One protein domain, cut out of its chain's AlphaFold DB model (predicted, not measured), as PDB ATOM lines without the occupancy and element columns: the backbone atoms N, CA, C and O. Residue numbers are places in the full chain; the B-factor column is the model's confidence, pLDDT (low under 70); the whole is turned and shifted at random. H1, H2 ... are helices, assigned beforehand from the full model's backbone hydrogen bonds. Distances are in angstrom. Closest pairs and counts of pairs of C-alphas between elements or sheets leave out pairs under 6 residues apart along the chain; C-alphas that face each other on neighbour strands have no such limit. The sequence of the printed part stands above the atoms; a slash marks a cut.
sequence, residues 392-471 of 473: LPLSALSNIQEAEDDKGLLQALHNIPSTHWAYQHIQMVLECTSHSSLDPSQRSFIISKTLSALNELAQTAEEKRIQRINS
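This is residues 392 to 471 of the 473 residues of the protein "Hypothetical protein" of Timspurckia oligopyrenoides (UniProt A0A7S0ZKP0). One long helix, H4, runs the length of a rod; H3 packs beside its first part, H1 on its middle, and H2 on H1, mostly aligned. Residues 463 to 471 of H4 stick out. The 80 printed residues have four named helices, H1 to H4 in order: all helix, only just compact, close to loose, radius of gyration of the C-alphas 13.8 A, spans 50 by 21 by 21 A.

Start at H4, residues 440 to 471: its residues 443 to 454 alone touch H3, residues 421 to 435, in a helical hairpin, closest C-alphas Thr 433 and Arg 443, 5.9 A. Its residues 451 to 458 alone touch H1, residues 394 to 401, closest C-alphas Leu 397 and Asn 455, 6.8 A. H1 and H2, residues 406 to 414, form another helical hairpin, closest C-alphas Ile 400 and Ala 412, 5.4 A. In these four helices every O i to N i+4 pair is within hydrogen-bond range.

Find C-alpha 440 at (-22.388, -32.316, 4.293); H4 runs 46.3 A to C-alpha 471 at (10.510, -43.548, -26.345).

The printed part has no cut and no long link; 19 residues have pLDDT under 70.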
ATOM      1  N   LEU A 392      -8.262 -44.850 -15.405       61.97
ATOM      2  CA  LEU A 392      -9.619 -44.292 -15.414       61.97
ATOM      3  C   LEU A 392      -9.680 -43.364 -16.638       61.97
ATOM      4  O   LEU A 392      -8.927 -42.386 -16.653       61.97
ATOM      5  N   PRO A 393     -10.485 -43.639 -17.686       65.44
ATOM      6  CA  PRO A 393     -10.499 -42.784 -18.866       65.44
ATOM      7  C   PRO A 393     -10.817 -41.341 -18.465       65.44
ATOM      8  O   PRO A 393     -11.791 -41.097 -17.753       65.44
ATOM      9  N   LEU A 394     -10.004 -40.384 -18.929       63.41
ATOM     10  CA  LEU A 394     -10.104 -38.966 -18.545       63.41
ATOM     11  C   LEU A 394     -11.511 -38.381 -18.767       63.41
ATOM     12  O   LEU A 394     -11.954 -37.528 -18.004       63.41
ATOM     13  N   SER A 395     -12.253 -38.891 -19.752       70.25
ATOM     14  CA  SER A 395     -13.661 -38.550 -19.988       70.25
ATOM     15  C   SER A 395     -14.591 -38.935 -18.832       70.25
ATOM     16  O   SER A 395     -15.502 -38.181 -18.506       70.25
ATOM     17  N   ALA A 396     -14.367 -40.074 -18.173       69.38
ATOM     18  CA  ALA A 396     -15.143 -40.472 -17.002       69.38
ATOM     19  C   ALA A 396     -14.761 -39.667 -15.747       69.38
ATOM     20  O   ALA A 396     -15.629 -39.404 -14.921       69.38
ATOM     21  N   LEU A 397     -13.505 -39.213 -15.632       67.75
ATOM     22  CA  LEU A 397     -13.104 -38.246 -14.600       67.75
ATOM     23  C   LEU A 397     -13.764 -36.874 -14.815       67.75
ATOM     24  O   LEU A 397     -14.269 -36.314 -13.846       67.75
ATOM     25  N   SER A 398     -13.833 -36.377 -16.059       73.81
ATOM     26  CA  SER A 398     -14.560 -35.137 -16.403       73.81
ATOM     27  C   SER A 398     -16.029 -35.229 -15.985       73.81
ATOM     28  O   SER A 398     -16.499 -34.412 -15.202       73.81
ATOM     29  N   ASN A 399     -16.715 -36.310 -16.375       74.94
ATOM     30  CA  ASN A 399     -18.117 -36.545 -16.014       74.94
ATOM     31  C   ASN A 399     -18.364 -36.598 -14.491       74.94
ATOM     32  O   ASN A 399     -19.464 -36.286 -14.046       74.94
ATOM     33  N   ILE A 400     -17.375 -37.018 -13.691       72.38
ATOM     34  CA  ILE A 400     -17.467 -36.998 -12.221       72.38
ATOM     35  C   ILE A 400     -17.186 -35.594 -11.658       72.38
ATOM     36  O   ILE A 400     -17.793 -35.212 -10.664       72.38
ATOM     37  N   GLN A 401     -16.288 -34.818 -12.269       74.44
ATOM     38  CA  GLN A 401     -16.002 -33.435 -11.859       74.44
ATOM     39  C   GLN A 401     -17.129 -32.459 -12.223       74.44
ATOM     40  O   GLN A 401     -17.342 -31.485 -11.509       74.44
ATOM     41  N   GLU A 402     -17.866 -32.738 -13.298       78.50
ATOM     42  CA  GLU A 402     -19.053 -31.990 -13.733       78.50
ATOM     43  C   GLU A 402     -20.311 -32.312 -12.896       78.50
ATOM     44  O   GLU A 402     -21.335 -31.642 -13.034       78.50
ATOM     45  N   ALA A 403     -20.259 -33.319 -12.019       74.56
ATOM     46  CA  ALA A 403     -21.375 -33.686 -11.155       74.56
ATOM     47  C   ALA A 403     -21.456 -32.783  -9.909       74.56
ATOM     48  O   ALA A 403     -20.766 -33.004  -8.914       74.56
ATOM     49  N   GLU A 404     -22.351 -31.793  -9.948       71.31
ATOM     50  CA  GLU A 404     -22.615 -30.888  -8.817       71.31
ATOM     51  C   GLU A 404     -23.377 -31.554  -7.651       71.31
ATOM     52  O   GLU A 404     -23.349 -31.041  -6.531       71.31
ATOM     53  N   ASP A 405     -24.059 -32.684  -7.885       72.44
ATOM     54  CA  ASP A 405     -24.897 -33.368  -6.896       72.44
ATOM     55  C   ASP A 405     -24.577 -34.867  -6.727       72.44
ATOM     56  O   ASP A 405     -24.084 -35.545  -7.629       72.44
ATOM     57  N   ASP A 406     -24.912 -35.418  -5.552       67.69
ATOM     58  CA  ASP A 406     -24.703 -36.835  -5.207       67.69
ATOM     59  C   ASP A 406     -25.295 -37.806  -6.250       67.69
ATOM     60  O   ASP A 406     -24.763 -38.898  -6.455       67.69
ATOM     61  N   LYS A 407     -26.398 -37.430  -6.917       74.94
ATOM     62  CA  LYS A 407     -27.045 -38.271  -7.934       74.94
ATOM     63  C   LYS A 407     -26.272 -38.260  -9.244       74.94
ATOM     64  O   LYS A 407     -26.033 -39.339  -9.782       74.94
ATOM     65  N   GLY A 408     -25.851 -37.092  -9.730       77.62
ATOM     66  CA  GLY A 408     -24.952 -36.975 -10.873       77.62
ATOM     67  C   GLY A 408     -23.643 -37.722 -10.628       77.62
ATOM     68  O   GLY A 408     -23.167 -38.427 -11.513       77.62
ATOM     69  N   LEU A 409     -23.118 -37.671  -9.402       72.31
ATOM     70  CA  LEU A 409     -21.849 -38.299  -9.038       72.31
ATOM     71  C   LEU A 409     -21.962 -39.835  -9.010       72.31
ATOM     72  O   LEU A 409     -21.125 -40.532  -9.587       72.31
ATOM     73  N   LEU A 410     -23.052 -40.374  -8.449       70.88
ATOM     74  CA  LEU A 410     -23.397 -41.799  -8.541       70.88
ATOM     75  C   LEU A 410     -23.684 -42.247  -9.984       70.88
ATOM     76  O   LEU A 410     -23.288 -43.345 -10.375       70.88
ATOM     77  N   GLN A 411     -24.336 -41.413 -10.797       77.19
ATOM     78  CA  GLN A 411     -24.624 -41.718 -12.199       77.19
ATOM     79  C   GLN A 411     -23.352 -41.716 -13.062       77.19
ATOM     80  O   GLN A 411     -23.187 -42.592 -13.911       77.19
ATOM     81  N   ALA A 412     -22.423 -40.789 -12.816       75.25
ATOM     82  CA  ALA A 412     -21.115 -40.747 -13.461       75.25
ATOM     83  C   ALA A 412     -20.268 -41.977 -13.089       75.25
ATOM     84  O   ALA A 412     -19.680 -42.605 -13.971       75.25
ATOM     85  N   LEU A 413     -20.294 -42.396 -11.818       71.50
ATOM     86  CA  LEU A 413     -19.679 -43.647 -11.361       71.50
ATOM     87  C   LEU A 413     -20.278 -44.888 -12.019       71.50
ATOM     88  O   LEU A 413     -19.538 -45.797 -12.378       71.50
ATOM     89  N   HIS A 414     -21.595 -44.931 -12.221       72.50
ATOM     90  CA  HIS A 414     -22.272 -46.080 -12.830       72.50
ATOM     91  C   HIS A 414     -21.892 -46.304 -14.312       72.50
ATOM     92  O   HIS A 414     -22.157 -47.373 -14.865       72.50
ATOM     93  N   ASN A 415     -21.241 -45.323 -14.950       73.56
ATOM     94  CA  ASN A 415     -20.661 -45.444 -16.291       73.56
ATOM     95  C   ASN A 415     -19.218 -45.993 -16.289       73.56
ATOM     96  O   ASN A 415     -18.669 -46.260 -17.358       73.56
ATOM     97  N   ILE A 416     -18.596 -46.168 -15.119       72.38
ATOM     98  CA  ILE A 416     -17.268 -46.777 -14.969       72.38
ATOM     99  C   ILE A 416     -17.442 -48.278 -14.681       72.38
ATOM    100  O   ILE A 416     -18.279 -48.646 -13.855       72.38
ATOM    101  N   PRO A 417     -16.657 -49.175 -15.310       74.00
ATOM    102  CA  PRO A 417     -16.673 -50.595 -14.968       74.00
ATOM    103  C   PRO A 417     -16.356 -50.822 -13.483       74.00
ATOM    104  O   PRO A 417     -15.338 -50.345 -12.987       74.00
ATOM    105  N   SER A 418     -17.169 -51.616 -12.781       69.50
ATOM    106  CA  SER A 418     -16.998 -51.874 -11.337       69.50
ATOM    107  C   SER A 418     -15.720 -52.645 -10.968       69.50
ATOM    108  O   SER A 418     -15.307 -52.686  -9.808       69.50
ATOM    109  N   THR A 419     -15.058 -53.234 -11.965       62.66
ATOM    110  CA  THR A 419     -13.727 -53.847 -11.855       62.66
ATOM    111  C   THR A 419     -12.589 -52.823 -11.839       62.66
ATOM    112  O   THR A 419     -11.447 -53.199 -11.592       62.66
ATOM    113  N   HIS A 420     -12.861 -51.550 -12.135       70.31
ATOM    114  CA  HIS A 420     -11.848 -50.505 -12.161       70.31
ATOM    115  C   HIS A 420     -11.516 -50.043 -10.734       70.31
ATOM    116  O   HIS A 420     -12.409 -49.658  -9.981       70.31
ATOM    117  N   TRP A 421     -10.231 -50.023 -10.366       70.19
ATOM    118  CA  TRP A 421      -9.779 -49.690  -9.004       70.19
ATOM    119  C   TRP A 421     -10.373 -48.367  -8.490       70.19
ATOM    120  O   TRP A 421     -10.900 -48.305  -7.383       70.19
ATOM    121  N   ALA A 422     -10.382 -47.320  -9.320       68.94
ATOM    122  CA  ALA A 422     -10.915 -46.020  -8.924       68.94
ATOM    123  C   ALA A 422     -12.437 -46.022  -8.681       68.94
ATOM    124  O   ALA A 422     -12.900 -45.256  -7.843       68.94
ATOM    125  N   TYR A 423     -13.211 -46.902  -9.335       73.62
ATOM    126  CA  TYR A 423     -14.629 -47.082  -8.996       73.62
ATOM    127  C   TYR A 423     -14.758 -47.604  -7.562       73.62
ATOM    128  O   TYR A 423     -15.493 -47.025  -6.772       73.62
ATOM    129  N   GLN A 424     -13.976 -48.627  -7.198       75.31
ATOM    130  CA  GLN A 424     -13.980 -49.196  -5.845       75.31
ATOM    131  C   GLN A 424     -13.523 -48.176  -4.791       75.31
ATOM    132  O   GLN A 424     -14.135 -48.075  -3.732       75.31
ATOM    133  N   HIS A 425     -12.500 -47.367  -5.088       71.62
ATOM    134  CA  HIS A 425     -12.045 -46.315  -4.174       71.62
ATOM    135  C   HIS A 425     -13.071 -45.191  -3.986       71.62
ATOM    136  O   HIS A 425     -13.295 -44.770  -2.852       71.62
ATOM    137  N   ILE A 426     -13.719 -44.711  -5.054       73.25
ATOM    138  CA  ILE A 426     -14.750 -43.670  -4.926       73.25
ATOM    139  C   ILE A 426     -16.009 -44.245  -4.260       73.25
ATOM    140  O   ILE A 426     -16.577 -43.591  -3.390       73.25
ATOM    141  N   GLN A 427     -16.410 -45.479  -4.592       77.00
ATOM    142  CA  GLN A 427     -17.513 -46.182  -3.933       77.00
ATOM    143  C   GLN A 427     -17.263 -46.313  -2.426       77.00
ATOM    144  O   GLN A 427     -18.116 -45.914  -1.643       77.00
ATOM    145  N   MET A 428     -16.076 -46.773  -2.020       78.75
ATOM    146  CA  MET A 428     -15.678 -46.872  -0.612       78.75
ATOM    147  C   MET A 428     -15.697 -45.506   0.093       78.75
ATOM    148  O   MET A 428     -16.155 -45.413   1.226       78.75
ATOM    149  N   VAL A 429     -15.242 -44.426  -0.553       78.31
ATOM    150  CA  VAL A 429     -15.307 -43.071   0.032       78.31
ATOM    151  C   VAL A 429     -16.753 -42.571   0.151       78.31
ATOM    152  O   VAL A 429     -17.105 -41.957   1.159       78.31
ATOM    153  N   LEU A 430     -17.622 -42.860  -0.819       75.38
ATOM    154  CA  LEU A 430     -19.049 -42.532  -0.734       75.38
ATOM    155  C   LEU A 430     -19.762 -43.328   0.360       75.38
ATOM    156  O   LEU A 430     -20.525 -42.746   1.124       75.38
ATOM    157  N   GLU A 431     -19.476 -44.622   0.475       79.19
ATOM    158  CA  GLU A 431     -20.019 -45.511   1.501       79.19
ATOM    159  C   GLU A 431     -19.570 -45.047   2.897       79.19
ATOM    160  O   GLU A 431     -20.412 -44.680   3.719       79.19
ATOM    161  N   CYS A 432     -18.260 -44.893   3.124       71.12
ATOM    162  CA  CYS A 432     -17.706 -44.364   4.375       71.12
ATOM    163  C   CYS A 432     -18.264 -42.982   4.749       71.12
ATOM    164  O   CYS A 432     -18.598 -42.757   5.912       71.12
ATOM    165  N   THR A 433     -18.401 -42.054   3.794       72.12
ATOM    166  CA  THR A 433     -18.961 -40.723   4.089       72.12
ATOM    167  C   THR A 433     -20.477 -40.743   4.308       72.12
ATOM    168  O   THR A 433     -20.976 -39.917   5.066       72.12
ATOM    169  N   SER A 434     -21.211 -41.687   3.710       69.56
ATOM    170  CA  SER A 434     -22.659 -41.859   3.923       69.56
ATOM    171  C   SER A 434     -23.014 -42.494   5.273       69.56
ATOM    172  O   SER A 434     -24.059 -42.177   5.839       69.56
ATOM    173  N   HIS A 435     -22.138 -43.347   5.814       64.81
ATOM    174  CA  HIS A 435     -22.301 -43.969   7.135       64.81
ATOM    175  C   HIS A 435     -21.687 -43.158   8.284       64.81
ATOM    176  O   HIS A 435     -21.986 -43.407   9.452       64.81
ATOM    177  N   SER A 436     -20.845 -42.173   7.974       68.44
ATOM    178  CA  SER A 436     -20.324 -41.227   8.956       68.44
ATOM    179  C   SER A 436     -21.346 -40.145   9.312       68.44
ATOM    180  O   SER A 436     -22.047 -39.635   8.442       68.44
ATOM    181  N   SER A 437     -21.346 -39.686  10.564       79.19
ATOM    182  CA  SER A 437     -22.054 -38.469  10.985       79.19
ATOM    183  C   SER A 437     -21.303 -37.183  10.586       79.19
ATOM    184  O   SER A 437     -21.253 -36.236  11.369       79.19
ATOM    185  N   LEU A 438     -20.637 -37.173   9.424       73.00
ATOM    186  CA  LEU A 438     -19.950 -35.992   8.902       73.00
ATOM    187  C   LEU A 438     -20.975 -34.987   8.379       73.00
ATOM    188  O   LEU A 438     -21.906 -35.352   7.659       73.00
ATOM    189  N   ASP A 439     -20.754 -33.706   8.671       80.62
ATOM    190  CA  ASP A 439     -21.547 -32.641   8.067       80.62
ATOM    191  C   ASP A 439     -21.386 -32.647   6.532       80.62
ATOM    192  O   ASP A 439     -20.289 -32.924   6.027       80.62
ATOM    193  N   PRO A 440     -22.431 -32.283   5.756       75.06
ATOM    194  CA  PRO A 440     -22.388 -32.316   4.293       75.06
ATOM    195  C   PRO A 440     -21.192 -31.572   3.681       75.06
ATOM    196  O   PRO A 440     -20.610 -32.037   2.707       75.06
ATOM    197  N   SER A 441     -20.763 -30.462   4.290       73.38
ATOM    198  CA  SER A 441     -19.590 -29.691   3.858       73.38
ATOM    199  C   SER A 441     -18.271 -30.464   3.992       73.38
ATOM    200  O   SER A 441     -17.410 -30.366   3.117       73.38
ATOM    201  N   GLN A 442     -18.114 -31.270   5.046       77.31
ATOM    202  CA  GLN A 442     -16.942 -32.127   5.248       77.31
ATOM    203  C   GLN A 442     -16.961 -33.310   4.274       77.31
ATOM    204  O   GLN A 442     -15.927 -33.646   3.696       77.31
ATOM    205  N   ARG A 443     -18.144 -33.886   4.022       73.62
ATOM    206  CA  ARG A 443     -18.349 -34.935   3.014       73.62
ATOM    207  C   ARG A 443     -17.977 -34.451   1.608       73.62
ATOM    208  O   ARG A 443     -17.144 -35.086   0.963       73.62
ATOM    209  N   SER A 444     -18.489 -33.299   1.167       74.12
ATOM    210  CA  SER A 444     -18.123 -32.697  -0.125       74.12
ATOM    211  C   SER A 444     -16.628 -32.365  -0.221       74.12
ATOM    212  O   SER A 444     -16.017 -32.615  -1.258       74.12
ATOM    213  N   PHE A 445     -16.007 -31.864   0.855       80.56
ATOM    214  CA  PHE A 445     -14.565 -31.588   0.888       80.56
ATOM    215  C   PHE A 445     -13.709 -32.857   0.726       80.56
ATOM    216  O   PHE A 445     -12.744 -32.852  -0.040       80.56
ATOM    217  N   ILE A 446     -14.064 -33.948   1.415       76.88
ATOM    218  CA  ILE A 446     -13.356 -35.233   1.306       76.88
ATOM    219  C   ILE A 446     -13.497 -35.798  -0.108       76.88
ATOM    220  O   ILE A 446     -12.482 -36.117  -0.726       76.88
ATOM    221  N   ILE A 447     -14.720 -35.848  -0.649       75.31
ATOM    222  CA  ILE A 447     -14.985 -36.326  -2.016       75.31
ATOM    223  C   ILE A 447     -14.180 -35.501  -3.032       75.31
ATOM    224  O   ILE A 447     -13.453 -36.073  -3.842       75.31
ATOM    225  N   SER A 448     -14.217 -34.168  -2.938       76.75
ATOM    226  CA  SER A 448     -13.446 -33.267  -3.808       76.75
ATOM    227  C   SER A 448     -11.936 -33.540  -3.746       76.75
ATOM    228  O   SER A 448     -11.291 -33.673  -4.789       76.75
ATOM    229  N   LYS A 449     -11.362 -33.722  -2.545       83.19
ATOM    230  CA  LYS A 449      -9.941 -34.080  -2.397       83.19
ATOM    231  C   LYS A 449      -9.598 -35.449  -2.978       83.19
ATOM    232  O   LYS A 449      -8.568 -35.571  -3.639       83.19
ATOM    233  N   THR A 450     -10.434 -36.464  -2.760       81.12
ATOM    234  CA  THR A 450     -10.237 -37.794  -3.355       81.12
ATOM    235  C   THR A 450     -10.252 -37.711  -4.880       81.12
ATOM    236  O   THR A 450      -9.368 -38.269  -5.525       81.12
ATOM    237  N   LEU A 451     -11.196 -36.971  -5.464       76.31
ATOM    238  CA  LEU A 451     -11.296 -36.800  -6.915       76.31
ATOM    239  C   LEU A 451     -10.111 -36.024  -7.508       76.31
ATOM    240  O   LEU A 451      -9.628 -36.410  -8.572       76.31
ATOM    241  N   SER A 452      -9.595 -34.997  -6.820       79.31
ATOM    242  CA  SER A 452      -8.367 -34.295  -7.241       79.31
ATOM    243  C   SER A 452      -7.172 -35.248  -7.278       79.31
ATOM    244  O   SER A 452      -6.510 -35.359  -8.306       79.31
ATOM    245  N   ALA A 453      -6.951 -36.014  -6.204       76.69
ATOM    246  CA  ALA A 453      -5.840 -36.961  -6.122       76.69
ATOM    247  C   ALA A 453      -5.938 -38.091  -7.169       76.69
ATOM    248  O   ALA A 453      -4.927 -38.501  -7.739       76.69
ATOM    249  N   LEU A 454      -7.151 -38.578  -7.463       73.81
ATOM    250  CA  LEU A 454      -7.381 -39.557  -8.532       73.81
ATOM    251  C   LEU A 454      -7.110 -38.969  -9.925       73.81
ATOM    252  O   LEU A 454      -6.550 -39.663 -10.772       73.81
ATOM    253  N   ASN A 455      -7.460 -37.700 -10.157       75.69
ATOM    254  CA  ASN A 455      -7.176 -37.000 -11.409       75.69
ATOM    255  C   ASN A 455      -5.665 -36.772 -11.599       75.69
ATOM    256  O   ASN A 455      -5.131 -37.095 -12.655       75.69
ATOM    257  N   GLU A 456      -4.957 -36.312 -10.564       79.19
ATOM    258  CA  GLU A 456      -3.493 -36.162 -10.568       79.19
ATOM    259  C   GLU A 456      -2.781 -37.499 -10.841       79.19
ATOM    260  O   GLU A 456      -1.842 -37.559 -11.641       79.19
ATOM    261  N   LEU A 457      -3.250 -38.600 -10.236       73.81
ATOM    262  CA  LEU A 457      -2.695 -39.932 -10.485       73.81
ATOM    263  C   LEU A 457      -2.967 -40.409 -11.921       73.81
ATOM    264  O   LEU A 457      -2.066 -40.954 -12.562       73.81
ATOM    265  N   ALA A 458      -4.179 -40.189 -12.442       70.88
ATOM    266  CA  ALA A 458      -4.547 -40.544 -13.812       70.88
ATOM    267  C   ALA A 458      -3.745 -39.739 -14.849       70.88
ATOM    268  O   ALA A 458      -3.218 -40.322 -15.793       70.88
ATOM    269  N   GLN A 459      -3.569 -38.432 -14.633       75.94
ATOM    270  CA  GLN A 459      -2.702 -37.577 -15.450       75.94
ATOM    271  C   GLN A 459      -1.250 -38.062 -15.402       75.94
ATOM    272  O   GLN A 459      -0.647 -38.283 -16.446       75.94
ATOM    273  N   THR A 460      -0.714 -38.353 -14.212       78.62
ATOM    274  CA  THR A 460       0.648 -38.895 -14.052       78.62
ATOM    275  C   THR A 460       0.828 -40.247 -14.763       78.62
ATOM    276  O   THR A 460       1.905 -40.541 -15.290       78.62
ATOM    277  N   ALA A 461      -0.198 -41.103 -14.768       68.31
ATOM    278  CA  ALA A 461      -0.174 -42.383 -15.475       68.31
ATOM    279  C   ALA A 461      -0.213 -42.192 -17.002       68.31
ATOM    280  O   ALA A 461       0.562 -42.830 -17.715       68.31
ATOM    281  N   GLU A 462      -1.053 -41.280 -17.491       70.00
ATOM    282  CA  GLU A 462      -1.183 -40.953 -18.913       70.00
ATOM    283  C   GLU A 462       0.066 -40.244 -19.460       70.00
ATOM    284  O   GLU A 462       0.563 -40.608 -20.524       70.00
ATOM    285  N   GLU A 463       0.668 -39.323 -18.705       77.06
ATOM    286  CA  GLU A 463       1.961 -38.717 -19.044       77.06
ATOM    287  C   GLU A 463       3.064 -39.773 -19.155       77.06
ATOM    288  O   GLU A 463       3.819 -39.775 -20.126       77.06
ATOM    289  N   LYS A 464       3.136 -40.724 -18.211       74.94
ATOM    290  CA  LYS A 464       4.073 -41.858 -18.292       74.94
ATOM    291  C   LYS A 464       3.786 -42.755 -19.498       74.94
ATOM    292  O   LYS A 464       4.732 -43.259 -20.101       74.94
ATOM    293  N   ARG A 465       2.515 -42.950 -19.871       74.50
ATOM    294  CA  ARG A 465       2.114 -43.699 -21.074       74.50
ATOM    295  C   ARG A 465       2.599 -42.996 -22.343       74.50
ATOM    296  O   ARG A 465       3.246 -43.631 -23.171       74.50
ATOM    297  N   ILE A 466       2.363 -41.689 -22.459       69.19
ATOM    298  CA  ILE A 466       2.798 -40.855 -23.589       69.19
ATOM    299  C   ILE A 466       4.331 -40.800 -23.672       69.19
ATOM    300  O   ILE A 466       4.891 -41.007 -24.746       69.19
ATOM    301  N   GLN A 467       5.027 -40.600 -22.547       69.38
ATOM    302  CA  GLN A 467       6.494 -40.642 -22.483       69.38
ATOM    303  C   GLN A 467       7.050 -41.998 -22.932       69.38
ATOM    304  O   GLN A 467       8.011 -42.026 -23.697       69.38
ATOM    305  N   ARG A 468       6.436 -43.116 -22.507       67.31
ATOM    306  CA  ARG A 468       6.826 -44.455 -22.969       67.31
ATOM    307  C   ARG A 468       6.630 -44.592 -24.478       67.31
ATOM    308  O   ARG A 468       7.609 -44.890 -25.149       67.31
ATOM    309  N   ILE A 469       5.445 -44.284 -25.013       68.81
ATOM    310  CA  ILE A 469       5.155 -44.348 -26.462       68.81
ATOM    311  C   ILE A 469       6.178 -43.542 -27.275       68.81
ATOM    312  O   ILE A 469       6.749 -44.066 -28.227       68.81
ATOM    313  N   ASN A 470       6.480 -42.312 -26.852       67.88
ATOM    314  CA  ASN A 470       7.463 -41.435 -27.500       67.88
ATOM    315  C   ASN A 470       8.929 -41.892 -27.332       67.88
ATOM    316  O   ASN A 470       9.818 -41.277 -27.909       67.88
ATOM    317  N   SER A 471       9.191 -42.915 -26.512       68.50
ATOM    318  CA  SER A 471      10.510 -43.548 -26.345       68.50
ATOM    319  C   SER A 471      10.621 -44.922 -27.017       68.50
ATOM    320  O   SER A 471      11.722 -45.453 -27.132       68.50
TER     321      SER A 471